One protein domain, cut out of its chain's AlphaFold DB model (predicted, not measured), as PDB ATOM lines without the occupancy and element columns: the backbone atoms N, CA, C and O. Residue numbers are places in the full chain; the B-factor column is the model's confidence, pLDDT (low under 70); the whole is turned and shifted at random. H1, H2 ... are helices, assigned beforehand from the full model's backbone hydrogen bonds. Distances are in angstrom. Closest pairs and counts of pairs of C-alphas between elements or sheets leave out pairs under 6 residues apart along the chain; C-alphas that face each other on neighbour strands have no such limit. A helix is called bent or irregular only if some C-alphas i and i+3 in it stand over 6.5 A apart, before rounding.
ATOM      1  N   GLU A 177     192.411 116.200 142.512       74.62
ATOM      2  CA  GLU A 177     192.518 115.452 141.256       74.62
ATOM      3  C   GLU A 177     191.225 115.548 140.427       74.62
ATOM      4  O   GLU A 177     191.265 115.813 139.226       74.62
ATOM      5  N   ALA A 178     190.063 115.481 141.084       75.44
ATOM      6  CA  ALA A 178     188.765 115.674 140.443       75.44
ATOM      7  C   ALA A 178     188.615 117.059 139.781       75.44
ATOM      8  O   ALA A 178     188.028 117.174 138.704       75.44
ATOM      9  N   SER A 179     189.162 118.113 140.395       69.56
ATOM     10  CA  SER A 179     189.144 119.470 139.831       69.56
ATOM     11  C   SER A 179     190.071 119.581 138.625       69.56
ATOM     12  O   SER A 179     189.702 120.192 137.625       69.56
ATOM     13  N   HIS A 180     191.232 118.920 138.665       73.94
ATOM     14  CA  HIS A 180     192.115 118.818 137.505       73.94
ATOM     15  C   HIS A 180     191.476 118.051 136.346       73.94
ATOM     16  O   HIS A 180     191.614 118.478 135.202       73.94
ATOM     17  N   VAL A 181     190.768 116.952 136.609       80.88
ATOM     18  CA  VAL A 181     190.070 116.187 135.564       80.88
ATOM     19  C   VAL A 181     188.977 117.039 134.920       80.88
ATOM     20  O   VAL A 181     188.960 117.178 133.700       80.88
ATOM     21  N   LYS A 182     188.127 117.691 135.721       81.25
ATOM     22  CA  LYS A 182     187.068 118.575 135.204       81.25
ATOM     23  C   LYS A 182     187.621 119.768 134.428       81.25
ATOM     24  O   LYS A 182     187.097 120.116 133.377       81.25
ATOM     25  N   ALA A 183     188.702 120.377 134.911       81.44
ATOM     26  CA  ALA A 183     189.358 121.472 134.208       81.44
ATOM     27  C   ALA A 183     189.991 121.015 132.883       81.44
ATOM     28  O   ALA A 183     190.009 121.779 131.923       81.44
ATOM     29  N   GLN A 184     190.494 119.776 132.814       87.06
ATOM     30  CA  GLN A 184     190.988 119.198 131.564       87.06
ATOM     31  C   GLN A 184     189.846 118.944 130.580       87.06
ATOM     32  O   GLN A 184     189.948 119.376 129.442       87.06
ATOM     33  N   GLN A 185     188.747 118.336 131.031       89.19
ATOM     34  CA  GLN A 185     187.551 118.135 130.208       89.19
ATOM     35  C   GLN A 185     187.029 119.467 129.662       89.19
ATOM     36  O   GLN A 185     186.831 119.607 128.463       89.19
ATOM     37  N   SER A 186     186.932 120.490 130.517       88.81
ATOM     38  CA  SER A 186     186.525 121.828 130.090       88.81
ATOM     39  C   SER A 186     187.489 122.457 129.074       88.81
ATOM     40  O   SER A 186     187.036 123.215 128.219       88.81
ATOM     41  N   LEU A 187     188.796 122.174 129.149       89.69
ATOM     42  CA  LEU A 187     189.783 122.610 128.152       89.69
ATOM     43  C   LEU A 187     189.618 121.868 126.824       89.69
ATOM     44  O   LEU A 187     189.718 122.490 125.763       89.69
ATOM     45  N   ASP A 188     189.365 120.567 126.875       89.56
ATOM     46  CA  ASP A 188     189.171 119.742 125.687       89.56
ATOM     47  C   ASP A 188     187.878 120.157 124.963       89.56
ATOM     48  O   ASP A 188     187.911 120.404 123.756       89.56
ATOM     49  N   ASP A 189     186.786 120.370 125.705       89.81
ATOM     50  CA  ASP A 189     185.503 120.869 125.195       89.81
ATOM     51  C   ASP A 189     185.636 122.274 124.603       89.81
ATOM     52  O   ASP A 189     185.166 122.543 123.493       89.81
ATOM     53  N   PHE A 190     186.328 123.173 125.313       91.50
ATOM     54  CA  PHE A 190     186.644 124.510 124.816       91.50
ATOM     55  C   PHE A 190     187.408 124.427 123.491       91.50
ATOM     56  O   PHE A 190     187.031 125.047 122.495       91.50
ATOM     57  N   THR A 191     188.459 123.610 123.442       89.81
ATOM     58  CA  THR A 191     189.289 123.469 122.244       89.81
ATOM     59  C   THR A 191     188.488 122.866 121.094       89.81
ATOM     60  O   THR A 191     188.558 123.369 119.974       89.81
ATOM     61  N   ALA A 192     187.677 121.837 121.339       89.25
ATOM     62  CA  ALA A 192     186.834 121.209 120.323       89.25
ATOM     63  C   ALA A 192     185.776 122.170 119.754       89.25
ATOM     64  O   ALA A 192     185.508 122.150 118.548       89.25
ATOM     65  N   THR A 193     185.211 123.024 120.608       88.25
ATOM     66  CA  THR A 193     184.167 123.987 120.241       88.25
ATOM     67  C   THR A 193     184.739 125.146 119.432       88.25
ATOM     68  O   THR A 193     184.240 125.455 118.351       88.25
ATOM     69  N   PHE A 194     185.820 125.764 119.915       87.94
ATOM     70  CA  PHE A 194     186.306 127.033 119.371       87.94
ATOM     71  C   PHE A 194     187.471 126.893 118.379       87.94
ATOM     72  O   PHE A 194     187.815 127.870 117.723       87.94
ATOM     73  N   SER A 195     188.079 125.710 118.199       83.75
ATOM     74  CA  SER A 195     189.174 125.526 117.219       83.75
ATOM     75  C   SER A 195     188.722 125.482 115.754       83.75
ATOM     76  O   SER A 195     189.562 125.559 114.856       83.75
ATOM     77  N   ARG A 196     187.414 125.367 115.485       79.31
ATOM     78  CA  ARG A 196     186.861 125.367 114.119       79.31
ATOM     79  C   ARG A 196     187.071 126.729 113.446       79.31
ATOM     80  O   ARG A 196     187.132 127.751 114.116       79.31
ATOM     81  N   HIS A 197     187.194 126.752 112.119       63.88
ATOM     82  CA  HIS A 197     187.336 128.005 111.372       63.88
ATOM     83  C   HIS A 197     186.051 128.847 111.432       63.88
ATOM     84  O   HIS A 197     184.964 128.319 111.203       63.88
ATOM     85  N   GLY A 198     186.202 130.152 111.684       65.38
ATOM     86  CA  GLY A 198     185.113 131.134 111.736       65.38
ATOM     87  C   GLY A 198     184.800 131.636 113.149       65.38
ATOM     88  O   GLY A 198     185.383 131.180 114.133       65.38
ATOM     89  N   LEU A 199     183.880 132.601 113.240       68.69
ATOM     90  CA  LEU A 199     183.333 133.042 114.523       68.69
ATOM     91  C   LEU A 199     182.468 131.935 115.117       68.69
ATOM     92  O   LEU A 199     181.659 131.324 114.415       68.69
ATOM     93  N   ALA A 200     182.612 131.713 116.418       77.62
ATOM     94  CA  ALA A 200     181.662 130.878 117.130       77.62
ATOM     95  C   ALA A 200     180.303 131.581 117.201       77.62
ATOM     96  O   ALA A 200     180.210 132.812 117.151       77.62
ATOM     97  N   ASP A 201     179.229 130.807 117.333       81.75
ATOM     98  CA  ASP A 201     177.943 131.411 117.645       81.75
ATOM     99  C   ASP A 201     177.946 131.957 119.090       81.75
ATOM    100  O   ASP A 201     178.676 131.501 119.977       81.75
ATOM    101  N   SER A 202     177.140 132.994 119.331       79.75
ATOM    102  CA  SER A 202     177.010 133.607 120.662       79.75
ATOM    103  C   SER A 202     176.536 132.595 121.707       79.75
ATOM    104  O   SER A 202     176.938 132.654 122.869       79.75
ATOM    105  N   ARG A 203     175.725 131.622 121.277       85.00
ATOM    106  CA  ARG A 203     175.198 130.549 122.114       85.00
ATOM    107  C   ARG A 203     176.309 129.673 122.692       85.00
ATOM    108  O   ARG A 203     176.296 129.444 123.895       85.00
ATOM    109  N   SER A 204     177.286 129.263 121.887       86.12
ATOM    110  CA  SER A 204     178.420 128.441 122.321       86.12
ATOM    111  C   SER A 204     179.272 129.162 123.359       86.12
ATOM    112  O   SER A 204     179.740 128.539 124.307       86.12
ATOM    113  N   ILE A 205     179.446 130.484 123.231       86.31
ATOM    114  CA  ILE A 205     180.172 131.284 124.231       86.31
ATOM    115  C   ILE A 205     179.419 131.304 125.553       86.31
ATOM    116  O   ILE A 205     180.006 131.028 126.596       86.31
ATOM    117  N   VAL A 206     178.123 131.608 125.522       86.94
ATOM    118  CA  VAL A 206     177.308 131.676 126.739       86.94
ATOM    119  C   VAL A 206     177.183 130.297 127.397       86.94
ATOM    120  O   VAL A 206     177.259 130.194 128.620       86.94
ATOM    121  N   GLU A 207     177.024 129.225 126.617       89.00
ATOM    122  CA  GLU A 207     176.998 127.845 127.121       89.00
ATOM    123  C   GLU A 207     178.343 127.444 127.740       89.00
ATOM    124  O   GLU A 207     178.364 126.888 128.841       89.00
ATOM    125  N   PHE A 208     179.462 127.807 127.105       90.94
ATOM    126  CA  PHE A 208     180.790 127.618 127.680       90.94
ATOM    127  C   PHE A 208     180.951 128.379 129.003       90.94
ATOM    128  O   PHE A 208     181.365 127.777 129.989       90.94
ATOM    129  N   LEU A 209     180.588 129.665 129.066       87.56
ATOM    130  CA  LEU A 209     180.719 130.468 130.289       87.56
ATOM    131  C   LEU A 209     179.875 129.896 131.434       87.56
ATOM    132  O   LEU A 209     180.371 129.753 132.552       87.56
ATOM    133  N   LYS A 210     178.641 129.468 131.143       87.12
ATOM    134  CA  LYS A 210     177.783 128.771 132.112       87.12
ATOM    135  C   LYS A 210     178.423 127.481 132.613       87.12
ATOM    136  O   LYS A 210     178.410 127.238 133.816       87.12
ATOM    137  N   SER A 211     178.993 126.675 131.717       85.31
ATOM    138  CA  SER A 211     179.687 125.436 132.084       85.31
ATOM    139  C   SER A 211     180.916 125.724 132.954       85.31
ATOM    140  O   SER A 211     181.031 125.204 134.066       85.31
ATOM    141  N   ALA A 212     181.777 126.646 132.518       84.38
ATOM    142  CA  ALA A 212     182.993 127.045 133.218       84.38
ATOM    143  C   ALA A 212     182.705 127.624 134.613       84.38
ATOM    144  O   ALA A 212     183.442 127.353 135.558       84.38
ATOM    145  N   ARG A 213     181.594 128.353 134.786       83.56
ATOM    146  CA  ARG A 213     181.144 128.847 136.096       83.56
ATOM    147  C   ARG A 213     180.809 127.732 137.085       83.56
ATOM    148  O   ARG A 213     180.965 127.928 138.284       83.56
ATOM    149  N   THR A 214     180.327 126.585 136.608       81.06
ATOM    150  CA  THR A 214     179.990 125.448 137.483       81.06
ATOM    151  C   THR A 214     181.207 124.629 137.905       81.06
ATOM    152  O   THR A 214     181.079 123.705 138.715       81.06
ATOM    153  N   LEU A 215     182.397 124.956 137.388       75.25
ATOM    154  CA  LEU A 215     183.631 124.340 137.848       75.25
ATOM    155  C   LEU A 215     183.878 124.716 139.318       75.25
ATOM    156  O   LEU A 215     183.766 125.887 139.671       75.25
ATOM    157  N   PRO A 216     184.275 123.753 140.174       64.81
ATOM    158  CA  PRO A 216     184.630 124.037 141.567       64.81
ATOM    159  C   PRO A 216     185.761 125.068 141.696       64.81
ATOM    160  O   PRO A 216     185.802 125.822 142.662       64.81
ATOM    161  N   HIS A 217     186.655 125.084 140.703       68.06
ATOM    162  CA  HIS A 217     187.786 125.996 140.588       68.06
ATOM    163  C   HIS A 217     187.966 126.414 139.116       68.06
ATOM    164  O   HIS A 217     188.687 125.736 138.375       68.06
ATOM    165  N   PRO A 218     187.297 127.477 138.641       68.38
ATOM    166  CA  PRO A 218     187.464 127.978 137.270       68.38
ATOM    167  C   PRO A 218     188.916 128.390 136.962       68.38
ATOM    168  O   PRO A 218     189.357 128.327 135.815       68.38
ATOM    169  N   GLU A 219     189.700 128.729 137.985       66.44
ATOM    170  CA  GLU A 219     191.125 129.044 137.882       66.44
ATOM    171  C   GLU A 219     191.954 127.835 137.419       66.44
ATOM    172  O   GLU A 219     192.977 127.989 136.754       66.44
ATOM    173  N   ALA A 220     191.505 126.611 137.718       70.31
ATOM    174  CA  ALA A 220     192.162 125.395 137.242       70.31
ATOM    175  C   ALA A 220     192.059 125.258 135.718       70.31
ATOM    176  O   ALA A 220     192.987 124.772 135.065       70.31
ATOM    177  N   PHE A 221     190.938 125.697 135.142       81.12
ATOM    178  CA  PHE A 221     190.756 125.728 133.696       81.12
ATOM    179  C   PHE A 221     191.667 126.779 133.054       81.12
ATOM    180  O   PHE A 221     192.391 126.460 132.111       81.12
ATOM    181  N   THR A 222     191.694 128.009 133.581       74.12
ATOM    182  CA  THR A 222     192.512 129.092 133.005       74.12
ATOM    183  C   THR A 222     194.004 128.783 133.093       74.12
ATOM    184  O   THR A 222     194.749 129.055 132.151       74.12
ATOM    185  N   ALA A 223     194.431 128.112 134.161       67.75
ATOM    186  CA  ALA A 223     195.782 127.602 134.325       67.75
ATOM    187  C   ALA A 223     196.177 126.555 133.265       67.75
ATOM    188  O   ALA A 223     197.230 126.657 132.623       67.75
ATOM    189  N   LYS A 224     195.299 125.579 133.018       79.19
ATOM    190  CA  LYS A 224     195.509 124.574 131.970       79.19
ATOM    191  C   LYS A 224     195.515 125.193 130.581       79.19
ATOM    192  O   LYS A 224     196.387 124.855 129.781       79.19
ATOM    193  N   LEU A 225     194.591 126.115 130.310       81.94
ATOM    194  CA  LEU A 225     194.531 126.859 129.056       81.94
ATOM    195  C   LEU A 225     195.837 127.626 128.825       81.94
ATOM    196  O   LEU A 225     196.437 127.482 127.764       81.94
ATOM    197  N   TYR A 226     196.330 128.348 129.837       75.12
ATOM    198  CA  TYR A 226     197.606 129.067 129.791       75.12
ATOM    199  C   TYR A 226     198.770 128.159 129.372       75.12
ATOM    200  O   TYR A 226     199.549 128.502 128.482       75.12
ATOM    201  N   ARG A 227     198.889 126.968 129.973       73.75
ATOM    202  CA  ARG A 227     199.933 126.004 129.586       73.75
ATOM    203  C   ARG A 227     199.723 125.461 128.181       73.75
ATOM    204  O   ARG A 227     200.697 125.275 127.456       73.75
ATOM    205  N   ALA A 228     198.480 125.167 127.818       77.50
ATOM    206  CA  ALA A 228     198.138 124.568 126.538       77.50
ATOM    207  C   ALA A 228     198.469 125.505 125.370       77.50
ATOM    208  O   ALA A 228     199.107 125.066 124.418       77.50
ATOM    209  N   VAL A 229     198.144 126.799 125.475       74.94
ATOM    210  CA  VAL A 229     198.422 127.779 124.408       74.94
ATOM    211  C   VAL A 229     199.912 128.058 124.203       74.94
ATOM    212  O   VAL A 229     200.307 128.505 123.132       74.94
ATOM    213  N   GLN A 230     200.757 127.775 125.197       68.38
ATOM    214  CA  GLN A 230     202.210 127.945 125.096       68.38
ATOM    215  C   GLN A 230     202.936 126.743 124.484       68.38
ATOM    216  O   GLN A 230     204.135 126.825 124.201       68.38
ATOM    217  N   ARG A 231     202.254 125.608 124.290       72.62
ATOM    218  CA  ARG A 231     202.873 124.416 123.706       72.62
ATOM    219  C   ARG A 231     203.052 124.603 122.204       72.62
ATOM    220  O   ARG A 231     202.090 124.679 121.455       72.62
ATOM    221  N   ILE A 232     204.302 124.574 121.748       62.91
ATOM    222  CA  ILE A 232     204.644 124.710 120.320       62.91
ATOM    223  C   ILE A 232     204.090 123.537 119.484       62.91
ATOM    224  O   ILE A 232     203.801 123.706 118.301       62.91
ATOM    225  N   SER A 233     203.924 122.359 120.094       71.31
ATOM    226  CA  SER A 233     203.478 121.135 119.419       71.31
ATOM    227  C   SER A 233     201.977 121.077 119.132       71.31
ATOM    228  O   SER A 233     201.580 120.349 118.229       71.31
ATOM    229  N   ASP A 234     201.147 121.813 119.877       77.62
ATOM    230  CA  ASP A 234     199.695 121.826 119.687       77.62
ATOM    231  C   ASP A 234     199.178 123.261 119.582       77.62
ATOM    232  O   ASP A 234     199.105 123.998 120.562       77.62
ATOM    233  N   ARG A 235     198.801 123.650 118.363       80.00
ATOM    234  CA  ARG A 235     198.273 124.988 118.076       80.00
ATOM    235  C   ARG A 235     196.769 125.107 118.312       80.00
ATOM    236  O   ARG A 235     196.262 126.228 118.312       80.00
ATOM    237  N   ARG A 236     196.042 124.000 118.509       84.88
ATOM    238  CA  ARG A 236     194.571 124.022 118.603       84.88
ATOM    239  C   ARG A 236     194.060 124.858 119.777       84.88
ATOM    240  O   ARG A 236     193.139 125.638 119.546       84.88
ATOM    241  N   PRO A 237     194.643 124.791 120.991       86.75
ATOM    242  CA  PRO A 237     194.198 125.623 122.108       86.75
ATOM    243  C   PRO A 237     194.400 127.118 121.836       86.75
ATOM    244  O   PRO A 237     193.536 127.932 122.155       86.75
ATOM    245  N   ALA A 238     195.521 127.490 121.205       78.88
ATOM    246  CA  ALA A 238     195.802 128.876 120.835       78.88
ATOM    247  C   ALA A 238     194.823 129.375 119.759       78.88
ATOM    248  O   ALA A 238     194.284 130.477 119.863       78.88
ATOM    249  N   GLN A 239     194.521 128.540 118.761       79.12
ATOM    250  CA  GLN A 239     193.515 128.836 117.741       79.12
ATOM    251  C   GLN A 239     192.116 128.998 118.353       79.12
ATOM    252  O   GLN A 239     191.436 129.982 118.071       79.12
ATOM    253  N   ALA A 240     191.720 128.083 119.241       86.50
ATOM    254  CA  ALA A 240     190.455 128.143 119.965       86.50
ATOM    255  C   ALA A 240     190.320 129.434 120.782       86.50
ATOM    256  O   ALA A 240     189.299 130.115 120.706       86.50
ATOM    257  N   LEU A 241     191.382 129.821 121.494       85.31
ATOM    258  CA  LEU A 241     191.428 131.081 122.230       85.31
ATOM    259  C   LEU A 241     191.317 132.294 121.302       85.31
ATOM    260  O   LEU A 241     190.583 133.228 121.606       85.31
ATOM    261  N   THR A 242     191.977 132.265 120.143       78.38
ATOM    262  CA  THR A 242     191.885 133.350 119.152       78.38
ATOM    263  C   THR A 242     190.454 133.531 118.654       78.38
ATOM    264  O   THR A 242     189.934 134.644 118.666       78.38
ATOM    265  N   ASN A 243     189.798 132.443 118.249       79.12
ATOM    266  CA  ASN A 243     188.439 132.482 117.713       79.12
ATOM    267  C   ASN A 243     187.420 132.901 118.776       79.12
ATOM    268  O   ASN A 243     186.526 133.700 118.496       79.12
ATOM    269  N   PHE A 244     187.583 132.416 120.009       86.88
ATOM    270  CA  PHE A 244     186.772 132.837 121.147       86.88
ATOM    271  C   PHE A 244     186.864 134.356 121.366       86.88
ATOM    272  O   PHE A 244     185.844 135.040 121.430       86.88
ATOM    273  N   LEU A 245     188.082 134.906 121.402       82.69
ATOM    274  CA  LEU A 245     188.311 136.339 121.616       82.69
ATOM    275  C   LEU A 245     187.857 137.200 120.433       82.69
ATOM    276  O   LEU A 245     187.281 138.263 120.648       82.69
ATOM    277  N   ALA A 246     188.052 136.738 119.196       75.94
ATOM    278  CA  ALA A 246     187.536 137.410 118.003       75.94
ATOM    279  C   ALA A 246     186.005 137.503 118.034       75.94
ATOM    280  O   ALA A 246     185.429 138.544 117.722       75.94
ATOM    281  N   THR A 247     185.348 136.435 118.486       80.62
ATOM    282  CA  THR A 247     183.894 136.400 118.634       80.62
ATOM    283  C   THR A 247     183.421 137.347 119.737       80.62
ATOM    284  O   THR A 247     182.464 138.088 119.525       80.62
ATOM    285  N   LEU A 248     184.115 137.410 120.880       82.88
ATOM    286  CA  LEU A 248     183.817 138.403 121.919       82.88
ATOM    287  C   LEU A 248     183.969 139.836 121.407       82.88
ATOM    288  O   LEU A 248     183.062 140.642 121.589       82.88
ATOM    289  N   GLY A 249     185.076 140.147 120.730       77.06
ATOM    290  CA  GLY A 249     185.299 141.475 120.159       77.06
ATOM    291  C   GLY A 249     184.224 141.861 119.139       77.06
ATOM    292  O   GLY A 249     183.704 142.976 119.179       77.06
ATOM    293  N   HIS A 250     183.824 140.919 118.279       77.38
ATOM    294  CA  HIS A 250     182.727 141.111 117.333       77.38
ATOM    295  C   HIS A 250     181.421 141.485 118.041       77.38
ATOM    296  O   HIS A 250     180.783 142.476 117.684       77.38
ATOM    297  N   TRP A 251     181.019 140.728 119.063       80.75
ATOM    298  CA  TRP A 251     179.764 140.991 119.760       80.75
ATOM    299  C   TRP A 251     179.819 142.235 120.636       80.75
ATOM    300  O   TRP A 251     178.867 143.011 120.620       80.75
ATOM    301  N   PHE A 252     180.931 142.499 121.319       80.69
ATOM    302  CA  PHE A 252     181.053 143.700 122.144       80.69
ATOM    303  C   PHE A 252     181.067 145.002 121.333       80.69
ATOM    304  O   PHE A 252     180.747 146.065 121.860       80.69
ATOM    305  N   SER A 253     181.382 144.939 120.035       75.88
ATOM    306  CA  SER A 253     181.197 146.083 119.130       75.88
ATOM    307  C   SER A 253     179.720 146.408 118.852       75.88
ATOM    308  O   SER A 253     179.402 147.513 118.421       75.88
ATOM    309  N   ARG A 254     178.813 145.453 119.096       79.88
ATOM    310  CA  ARG A 254     177.376 145.542 118.786       79.88
ATOM    311  C   ARG A 254     176.495 145.670 120.026       79.88
ATOM    312  O   ARG A 254     175.365 146.131 119.915       79.88
ATOM    313  N   THR A 255     176.979 145.226 121.178       82.75
ATOM    314  CA  THR A 255     176.224 145.149 122.435       82.75
ATOM    315  C   THR A 255     177.180 145.224 123.626       82.75
ATOM    316  O   THR A 255     178.364 144.925 123.496       82.75
ATOM    317  N   SER A 256     176.698 145.653 124.793       83.44
ATOM    318  CA  SER A 256     177.532 145.666 126.002       83.44
ATOM    319  C   SER A 256     177.895 144.241 126.467       83.44
ATOM    320  O   SER A 256     177.125 143.305 126.231       83.44
ATOM    321  N   PRO A 257     179.032 144.037 127.167       83.00
ATOM    322  CA  PRO A 257     179.382 142.730 127.731       83.00
ATOM    323  C   PRO A 257     178.280 142.114 128.601       83.00
ATOM    324  O   PRO A 257     178.074 140.903 128.585       83.00
ATOM    325  N   GLU A 258     177.552 142.950 129.338       86.12
ATOM    326  CA  GLU A 258     176.448 142.545 130.202       86.12
ATOM    327  C   GLU A 258     175.245 142.008 129.417       86.12
ATOM    328  O   GLU A 258     174.714 140.946 129.743       86.12
ATOM    329  N   GLU A 259     174.841 142.720 128.366       83.69
ATOM    330  CA  GLU A 259     173.749 142.310 127.477       83.69
ATOM    331  C   GLU A 259     174.103 141.052 126.682       83.69
ATOM    332  O   GLU A 259     173.265 140.165 126.536       83.69
ATOM    333  N   PHE A 260     175.347 140.949 126.210       84.00
ATOM    334  CA  PHE A 260     175.816 139.785 125.465       84.00
ATOM    335  C   PHE A 260     175.810 138.506 126.311       84.00
ATOM    336  O   PHE A 260     175.343 137.463 125.856       84.00
ATOM    337  N   ILE A 261     176.327 138.575 127.543       83.81
ATOM    338  CA  ILE A 261     176.388 137.416 128.446       83.81
ATOM    339  C   ILE A 261     174.980 137.020 128.922       83.81
ATOM    340  O   ILE A 261     174.697 135.834 129.105       83.81
ATOM    341  N   GLY A 262     174.075 137.994 129.091       75.25
ATOM    342  CA  GLY A 262     172.644 137.735 129.273       75.25
ATOM    343  C   GLY A 262     172.290 136.945 130.542       75.25
ATOM    344  O   GLY A 262     171.278 136.241 130.579       75.25
ATOM    345  N   THR A 263     173.123 137.002 131.583       74.25
ATOM    346  CA  THR A 263     172.892 136.301 132.858       74.25
ATOM    347  C   THR A 263     171.844 136.983 133.727       74.25
ATOM    348  O   THR A 263     171.799 138.207 133.832       74.25
ATOM    349  N   VAL A 264     171.059 136.171 134.440       68.56
ATOM    350  CA  VAL A 264     169.902 136.618 135.237       68.56
ATOM    351  C   VAL A 264     170.312 137.307 136.547       68.56
ATOM    352  O   VAL A 264     169.560 138.126 137.071       68.56
ATOM    353  N   SER A 265     171.497 136.999 137.090       76.12
ATOM    354  CA  SER A 265     171.977 137.586 138.348       76.12
ATOM    355  C   SER A 265     173.313 138.314 138.195       76.12
ATOM    356  O   SER A 265     174.217 137.848 137.506       76.12
ATOM    357  N   SER A 266     173.472 139.431 138.913       73.81
ATOM    358  CA  SER A 266     174.718 140.214 138.940       73.81
ATOM    359  C   SER A 266     175.915 139.403 139.451       73.81
ATOM    360  O   SER A 266     177.042 139.634 139.028       73.81
ATOM    361  N   ARG A 267     175.680 138.428 140.340       74.94
ATOM    362  CA  ARG A 267     176.732 137.541 140.861       74.94
ATOM    363  C   ARG A 267     177.240 136.579 139.789       74.94
ATOM    364  O   ARG A 267     178.444 136.382 139.675       74.94
ATOM    365  N   GLU A 268     176.326 135.987 139.027       82.50
ATOM    366  CA  GLU A 268     176.665 135.122 137.898       82.50
ATOM    367  C   GLU A 268     177.372 135.903 136.794       82.50
ATOM    368  O   GLU A 268     178.429 135.476 136.340       82.50
ATOM    369  N   LEU A 269     176.856 137.089 136.459       82.94
ATOM    370  CA  LEU A 269     177.475 137.988 135.489       82.94
ATOM    371  C   LEU A 269     178.919 138.324 135.869       82.94
ATOM    372  O   LEU A 269     179.826 138.236 135.047       82.94
ATOM    373  N   LEU A 270     179.144 138.678 137.138       80.19
ATOM    374  CA  LEU A 270     180.474 138.991 137.650       80.19
ATOM    375  C   LEU A 270     181.429 137.797 137.532       80.19
ATOM    376  O   LEU A 270     182.617 137.985 137.278       80.19
ATOM    377  N   HIS A 271     180.932 136.580 137.739       80.25
ATOM    378  CA  HIS A 271     181.741 135.372 137.635       80.25
ATOM    379  C   HIS A 271     182.120 135.070 136.181       80.25
ATOM    380  O   HIS A 271     183.290 134.832 135.888       80.25
ATOM    381  N   ASP A 272     181.158 135.166 135.265       84.56
ATOM    382  CA  ASP A 272     181.380 134.949 133.834       84.56
ATOM    383  C   ASP A 272     182.368 135.993 133.276       84.56
ATOM    384  O   ASP A 272     183.323 135.641 132.581       84.56
ATOM    385  N   LEU A 273     182.234 137.266 133.672       83.50
ATOM    386  CA  LEU A 273     183.183 138.331 133.319       83.50
ATOM    387  C   LEU A 273     184.599 138.073 133.863       83.50
ATOM    388  O   LEU A 273     185.583 138.364 133.179       83.50
ATOM    389  N   LYS A 274     184.732 137.506 135.071       79.19
ATOM    390  CA  LYS A 274     186.038 137.134 135.646       79.19
ATOM    391  C   LYS A 274     186.698 135.988 134.881       79.19
ATOM    392  O   LYS A 274     187.895 136.073 134.620       79.19
ATOM    393  N   ILE A 275     185.931 134.983 134.453       83.44
ATOM    394  CA  ILE A 275     186.436 133.901 133.591       83.44
ATOM    395  C   ILE A 275     186.987 134.489 132.285       83.44
ATOM    396  O   ILE A 275     188.122 134.196 131.910       83.44
ATOM    397  N   VAL A 276     186.233 135.381 131.629       85.56
ATOM    398  CA  VAL A 276     186.679 136.048 130.393       85.56
ATOM    399  C   VAL A 276     187.951 136.870 130.620       85.56
ATOM    400  O   VAL A 276     188.892 136.777 129.831       85.56
ATOM    401  N   ARG A 277     188.024 137.643 131.712       80.81
ATOM    402  CA  ARG A 277     189.226 138.403 132.091       80.81
ATOM    403  C   ARG A 277     190.445 137.493 132.250       80.81
ATOM    404  O   ARG A 277     191.530 137.821 131.771       80.81
ATOM    405  N   ASP A 278     190.287 136.356 132.912       73.12
ATOM    406  CA  ASP A 278     191.398 135.449 133.185       73.12
ATOM    407  C   ASP A 278     191.846 134.704 131.909       73.12
ATOM    408  O   ASP A 278     193.042 134.495 131.702       73.12
ATOM    409  N   MET A 279     190.925 134.415 130.984       79.94
ATOM    410  CA  MET A 279     191.256 133.921 129.639       79.94
ATOM    411  C   MET A 279     191.986 134.967 128.784       79.94
ATOM    412  O   MET A 279     192.933 134.622 128.078       79.94
ATOM    413  N   LEU A 280     191.606 136.248 128.870       76.12
ATOM    414  CA  LEU A 280     192.326 137.348 128.209       76.12
ATOM    415  C   LEU A 280     193.772 137.456 128.709       76.12
ATOM    416  O   LEU A 280     194.690 137.609 127.906       76.12
ATOM    417  N   ARG A 281     193.993 137.295 130.019       70.19
ATOM    418  CA  ARG A 281     195.346 137.227 130.602       70.19
ATOM    419  C   ARG A 281     196.132 136.018 130.094       70.19
ATOM    420  O   ARG A 281     197.335 136.120 129.869       70.19
ATOM    421  N   ALA A 282     195.464 134.884 129.876       67.81
ATOM    422  CA  ALA A 282     196.091 133.707 129.279       67.81
ATOM    423  C   ALA A 282     196.455 133.899 127.797       67.81
ATOM    424  O   ALA A 282     197.395 133.267 127.316       67.81
ATOM    425  N   ALA A 283     195.765 134.798 127.091       68.69
ATOM    426  CA  ALA A 283     196.060 135.148 125.705       68.69
ATOM    427  C   ALA A 283     197.251 136.109 125.563       68.69
ATOM    428  O   ALA A 283     197.937 136.075 124.543       68.69
ATOM    429  N   THR A 284     197.539 136.938 126.572       64.38
ATOM    430  CA  THR A 284     198.603 137.963 126.524       64.38
ATOM    431  C   THR A 284     199.975 137.426 126.070       64.38
ATOM    432  O   THR A 284     200.552 138.011 125.157       64.38
ATOM    433  N   PRO A 285     200.500 136.294 126.590       56.03
ATOM    434  CA  PRO A 285     201.814 135.767 126.194       56.03
ATOM    435  C   PRO A 285     201.892 135.303 124.740       56.03
ATOM    436  O   PRO A 285     202.978 135.209 124.169       56.03
ATOM    437  N   VAL A 286     200.744 134.954 124.163       59.94
ATOM    438  CA  VAL A 286     200.641 134.439 122.803       59.94
ATOM    439  C   VAL A 286     200.066 135.477 121.850       59.94
ATOM    440  O   VAL A 286     200.053 135.205 120.664       59.94
ATOM    441  N   ALA A 287     199.697 136.684 122.296       59.91
ATOM    442  CA  ALA A 287     199.091 137.740 121.476       59.91
ATOM    443  C   ALA A 287     199.821 137.997 120.141       59.91
ATOM    444  O   ALA A 287     199.182 138.157 119.105       59.91
ATOM    445  N   ALA A 288     201.158 137.943 120.144       53.72
ATOM    446  CA  ALA A 288     201.976 138.051 118.935       53.72
ATOM    447  C   ALA A 288     201.868 136.825 117.998       53.72
ATOM    448  O   ALA A 288     201.936 136.971 116.783       53.72
ATOM    449  N   GLN A 289     201.689 135.620 118.548       54.56
ATOM    450  CA  GLN A 289     201.421 134.380 117.800       54.56
ATOM    451  C   GLN A 289     199.959 134.278 117.339       54.56
ATOM    452  O   GLN A 289     199.692 133.684 116.299       54.56
ATOM    453  N   LEU A 290     199.031 134.877 118.094       51.81
ATOM    454  CA  LEU A 290     197.619 135.043 117.738       51.81
ATOM    455  C   LEU A 290     197.425 136.147 116.664       51.81
ATOM    456  O   LEU A 290     196.301 136.414 116.243       51.81
ATOM    457  N   GLY A 291     198.503 136.822 116.240       50.66
ATOM    458  CA  GLY A 291     198.476 138.067 115.475       50.66
ATOM    459  C   GLY A 291     198.126 137.961 113.981       50.66
ATOM    460  O   GLY A 291     198.749 137.225 113.220       50.66
ATOM    461  N   SER A 292     197.230 138.870 113.570       46.56
ATOM    462  CA  SER A 292     197.072 139.553 112.264       46.56
ATOM    463  C   SER A 292     196.152 139.015 111.163       46.56
ATOM    464  O   SER A 292     195.835 139.813 110.285       46.56
ATOM    465  N   HIS A 293     195.627 137.786 111.221       46.12
ATOM    466  CA  HIS A 293     194.610 137.352 110.242       46.12
ATOM    467  C   HIS A 293     193.207 137.179 110.839       46.12
ATOM    468  O   HIS A 293     192.320 137.942 110.487       46.12
ATOM    469  N   SER A 294     192.961 136.281 111.802       46.28
ATOM    470  CA  SER A 294     191.568 136.033 112.226       46.28
ATOM    471  C   SER A 294     190.977 137.090 113.173       46.28
ATOM    472  O   SER A 294     189.811 137.442 113.024       46.28
ATOM    473  N   LEU A 295     191.745 137.638 114.124       47.88
ATOM    474  CA  LEU A 295     191.261 138.690 115.042       47.88
ATOM    475  C   LEU A 295     190.991 140.026 114.323       47.88
ATOM    476  O   LEU A 295     190.045 140.724 114.666       47.88
ATOM    477  N   SER A 296     191.802 140.367 113.322       44.91
ATOM    478  CA  SER A 296     191.705 141.595 112.518       44.91
ATOM    479  C   SER A 296     190.696 141.490 111.370       44.91
ATOM    480  O   SER A 296     190.036 142.479 111.075       44.91
ATOM    481  N   GLU A 297     190.525 140.320 110.739       49.09
ATOM    482  CA  GLU A 297     189.529 140.128 109.666       49.09
ATOM    483  C   GLU A 297     188.082 140.232 110.173       49.09
ATOM    484  O   GLU A 297     187.204 140.696 109.449       49.09
ATOM    485  N   HIS A 298     187.821 139.823 111.420       49.34
ATOM    486  CA  HIS A 298     186.459 139.745 111.964       49.34
ATOM    487  C   HIS A 298     186.028 140.985 112.763       49.34
ATOM    488  O   HIS A 298     184.836 141.166 113.034       49.34
ATOM    489  N   LEU A 299     186.978 141.856 113.106       50.41
ATOM    490  CA  LEU A 299     186.730 143.200 113.620       50.41
ATOM    491  C   LEU A 299     186.669 144.159 112.424       50.41
ATOM    492  O   LEU A 299     187.581 144.940 112.167       50.41
ATOM    493  N   SER A 300     185.610 144.037 111.621       38.47
ATOM    494  CA  SER A 300     185.402 144.870 110.438       38.47
ATOM    495  C   SER A 300     185.197 146.334 110.844       38.47
ATOM    496  O   SER A 300     184.107 146.713 111.274       38.47
ATOM    497  N   GLY A 301     186.242 147.143 110.681       40.78
ATOM    498  CA  GLY A 301     186.230 148.577 110.952       40.78
ATOM    499  C   GLY A 301     187.273 148.968 111.996       40.78
ATOM    500  O   GLY A 301     187.146 148.596 113.153       40.78
ATOM    501  N   THR A 302     188.246 149.758 111.531       37.88
ATOM    502  CA  THR A 302     189.275 150.522 112.262       37.88
ATOM    503  C   THR A 302     190.445 149.751 112.903       37.88
ATOM    504  O   THR A 302     190.284 148.875 113.732       37.88
ATOM    505  N   GLU A 303     191.665 150.108 112.481       41.25
ATOM    506  CA  GLU A 303     192.871 150.410 113.290       41.25
ATOM    507  C   GLU A 303     193.340 149.498 114.452       41.25
ATOM    508  O   GLU A 303     194.260 149.869 115.187       41.25
ATOM    509  N   TYR A 304     192.807 148.292 114.625       41.59
ATOM    510  CA  TYR A 304     193.235 147.397 115.698       41.59
ATOM    511  C   TYR A 304     194.235 146.348 115.187       41.59
ATOM    512  O   TYR A 304     193.870 145.314 114.631       41.59
ATOM    513  N   THR A 305     195.533 146.582 115.422       49.09
ATOM    514  CA  THR A 305     196.514 145.484 115.488       49.09
ATOM    515  C   THR A 305     196.074 144.501 116.586       49.09
ATOM    516  O   THR A 305     195.399 144.898 117.536       49.09
ATOM    517  N   GLY A 306     196.418 143.210 116.481       50.56
ATOM    518  CA  GLY A 306     195.921 142.174 117.411       50.56
ATOM    519  C   GLY A 306     196.131 142.499 118.901       50.56
ATOM    520  O   GLY A 306     195.296 142.162 119.735       50.56
ATOM    521  N   GLU A 307     197.192 143.237 119.227       52.09
ATOM    522  CA  GLU A 307     197.475 143.741 120.575       52.09
ATOM    523  C   GLU A 307     196.502 144.853 121.014       52.09
ATOM    524  O   GLU A 307     195.961 144.804 122.119       52.09
ATOM    525  N   ASN A 308     196.167 145.794 120.123       59.69
ATOM    526  CA  ASN A 308     195.179 146.841 120.396       59.69
ATOM    527  C   ASN A 308     193.764 146.256 120.582       59.69
ATOM    528  O   ASN A 308     192.997 146.765 121.402       59.69
ATOM    529  N   ALA A 309     193.417 145.184 119.857       61.56
ATOM    530  CA  ALA A 309     192.125 144.500 119.983       61.56
ATOM    531  C   ALA A 309     191.961 143.827 121.355       61.56
ATOM    532  O   ALA A 309     190.936 143.996 122.017       61.56
ATOM    533  N   LEU A 310     192.992 143.117 121.827       66.56
ATOM    534  CA  LEU A 310     192.986 142.499 123.157       66.56
ATOM    535  C   LEU A 310     192.860 143.547 124.268       66.56
ATOM    536  O   LEU A 310     192.069 143.363 125.192       66.56
ATOM    537  N   ILE A 311     193.577 144.670 124.150       66.12
ATOM    538  CA  ILE A 311     193.491 145.786 125.103       66.12
ATOM    539  C   ILE A 311     192.079 146.390 125.114       66.12
ATOM    540  O   ILE A 311     191.556 146.705 126.184       66.12
ATOM    541  N   ALA A 312     191.445 146.549 123.949       70.38
ATOM    542  CA  ALA A 312     190.088 147.080 123.851       70.38
ATOM    543  C   ALA A 312     189.063 146.164 124.539       70.38
ATOM    544  O   ALA A 312     188.293 146.636 125.379       70.38
ATOM    545  N   ILE A 313     189.108 144.855 124.260       75.06
ATOM    546  CA  ILE A 313     188.231 143.863 124.905       75.06
ATOM    547  C   ILE A 313     188.487 143.844 126.418       75.06
ATOM    548  O   ILE A 313     187.545 143.892 127.210       75.06
ATOM    549  N   GLN A 314     189.754 143.850 126.842       76.00
ATOM    550  CA  GLN A 314     190.117 143.881 128.258       76.00
ATOM    551  C   GLN A 314     189.555 145.119 128.967       76.00
ATOM    552  O   GLN A 314     188.968 144.989 130.038       76.00
ATOM    553  N   ARG A 315     189.668 146.312 128.372       75.12
ATOM    554  CA  ARG A 315     189.095 147.545 128.941       75.12
ATOM    555  C   ARG A 315     187.579 147.458 129.093       75.12
ATOM    556  O   ARG A 315     187.053 147.898 130.112       75.12
ATOM    557  N   GLN A 316     186.881 146.893 128.110       78.69
ATOM    558  CA  GLN A 316     185.429 146.723 128.172       78.69
ATOM    559  C   GLN A 316     185.012 145.749 129.281       78.69
ATOM    560  O   GLN A 316     184.069 146.043 130.017       78.69
ATOM    561  N   ILE A 317     185.744 144.643 129.452       82.12
ATOM    562  CA  ILE A 317     185.515 143.671 130.530       82.12
ATOM    563  C   ILE A 317     185.788 144.282 131.908       82.12
ATOM    564  O   ILE A 317     184.942 144.173 132.789       82.12
ATOM    565  N   GLU A 318     186.920 144.962 132.105       78.81
ATOM    566  CA  GLU A 318     187.246 145.596 133.395       78.81
ATOM    567  C   GLU A 318     186.233 146.700 133.747       78.81
ATOM    568  O   GLU A 318     185.802 146.818 134.895       78.81
ATOM    569  N   ALA A 319     185.767 147.467 132.753       76.44
ATOM    570  CA  ALA A 319     184.707 148.450 132.953       76.44
ATOM    571  C   ALA A 319     183.366 147.795 133.331       76.44
ATOM    572  O   ALA A 319     182.669 148.305 134.210       76.44
ATOM    573  N   ALA A 320     183.006 146.670 132.703       79.62
ATOM    574  CA  ALA A 320     181.802 145.908 133.041       79.62
ATOM    575  C   ALA A 320     181.878 145.328 134.460       79.62
ATOM    576  O   ALA A 320     180.940 145.485 135.240       79.62
ATOM    577  N   ILE A 321     183.021 144.748 134.843       76.75
ATOM    578  CA  ILE A 321     183.273 144.285 136.215       76.75
ATOM    579  C   ILE A 321     183.086 145.442 137.199       76.75
ATOM    580  O   ILE A 321     182.331 145.301 138.158       76.75
ATOM    581  N   GLY A 322     183.697 146.601 136.932       73.81
ATOM    582  CA  GLY A 322     183.556 147.787 137.776       73.81
ATOM    583  C   GLY A 322     182.101 148.240 137.940       73.81
ATOM    584  O   GLY A 322     181.683 148.547 139.053       73.81
ATOM    585  N   ARG A 323     181.299 148.224 136.866       81.31
ATOM    586  CA  ARG A 323     179.861 148.548 136.926       81.31
ATOM    587  C   ARG A 323     179.069 147.541 137.759       81.31
ATOM    588  O   ARG A 323     178.236 147.950 138.564       81.31
ATOM    589  N   VAL A 324     179.330 146.247 137.587       79.88
ATOM    590  CA  VAL A 324     178.637 145.179 138.325       79.88
ATOM    591  C   VAL A 324     179.027 145.179 139.805       79.88
ATOM    592  O   VAL A 324     178.167 144.978 140.657       79.88
ATOM    593  N   GLU A 325     180.291 145.451 140.136       76.75
ATOM    594  CA  GLU A 325     180.757 145.571 141.526       76.75
ATOM    595  C   GLU A 325     180.256 146.856 142.203       76.75
ATOM    596  O   GLU A 325     179.931 146.839 143.389       76.75
ATOM    597  N   ALA A 326     180.140 147.958 141.455       74.50
ATOM    598  CA  ALA A 326     179.558 149.208 141.942       74.50
ATOM    599  C   ALA A 326     178.024 149.159 142.047       74.50
ATOM    600  O   ALA A 326     177.422 150.034 142.679       74.50
ATOM    601  N   TYR A 327     177.375 148.159 141.439       73.25
ATOM    602  CA  TYR A 327     175.929 148.011 141.493       73.25
ATOM    603  C   TYR A 327     175.482 147.672 142.914       73.25
ATOM    604  O   TYR A 327     175.563 146.539 143.391       73.25
ATOM    605  N   ARG A 328     174.940 148.686 143.587       58.50
ATOM    606  CA  ARG A 328     174.208 148.517 144.834       58.50
ATOM    607  C   ARG A 328     172.750 148.226 144.482       58.50
ATOM    608  O   ARG A 328     172.097 149.109 143.921       58.50
ATOM    609  N   PRO A 329     172.208 147.034 144.795       61.00
ATOM    610  CA  PRO A 329     170.792 146.789 144.578       61.00
ATOM    611  C   PRO A 329     169.985 147.837 145.358       61.00
ATOM    612  O   PRO A 329     170.330 148.122 146.512       61.00
TER     613      PRO A 329
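AT A GLANCE: This is residues 177 to 329 of the 345 residues of an uncharacterized protein of Burkholderiaceae bacterium PBA (UniProt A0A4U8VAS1). Three helices, H3, H6 and H8, lie side by side as one layer with H6 in the middle, and H4 crosses one face of that layer at steep tilts; on that same face the hairpin of H1 and H2 crosses H3 and H6. Short H5 packs on H6 and H8, and short H7 packs on H4. The printed part has 153 residues, with eight named helices, H1 to H8 in chain order, and no named strand: the class is all helix, the packing mostly crossed. It is compact, with a radius of gyration of the C-alphas of 14.7 A, and flat, spanning 48 by 45 by 24 A.

HOW THE PARTS SIT: Begin with H1, residues 177 to 194, and H2, residues 202 to 213: they form a helical hairpin, opposite ways at a shallow tilt of 7 degrees, touching with residues 186 to 193 alone of H1, C-alphas 186 and 212 closest at 7.0 A. Next, H3, residues 218 to 229, touches residues 179 to 187 alone of H1 at a steep tilt of 57 degrees, C-alphas 183 and 221 closest at 4.5 A. H4, residues 236 to 252, is the hub, touching six helices; residues 190 to 194 alone of H1 touch it, C-alphas 194 and 240 closest at 4.3 A. After H5, residues 257 to 261, look at H6, residues 266 to 286: it touches H3 the same way at a shallow tilt of 21 degrees, C-alphas 226 and 282 closest at 4.9 A. H7, residues 294 to 298, touches H4, C-alphas 246 and 295 closest at 4.9 A. H8, residues 306 to 326, touches H6 opposite ways at a shallow tilt of 23 degrees, C-alphas 270 and 321 closest at 6.2 A. H3 and H8 are apart. Every O i to N i+4 pair is within hydrogen-bond range in H1, H2, H3, H4, H5, H7 and H8, and 15 of 17 are in H6.

IN THESE COORDINATES: Find C-alpha 177 at (192.518, 115.452, 141.256); from there H1 runs 25.5 A to C-alpha 194. H2 spans 16.7 A, H3 16.9 A and H4 24.1 A. H6 runs 31.1 A from C-alpha 266 at (174.718, 140.214, 138.940) and is irregular, but only just: C-alphas 282 and 285 are 6.8 A apart. H8 runs 30.3 A to C-alpha 326 at (179.558, 149.208, 141.942).

THE WHOLE: The C-alphas farthest apart, those of Ser 233 and Pro 329, are 48.6 A apart. The printed part has no cut, and no link is long. Mean pLDDT of the printed part is 73.8; look for values under 70 in 44 residues, among them 282 to 311.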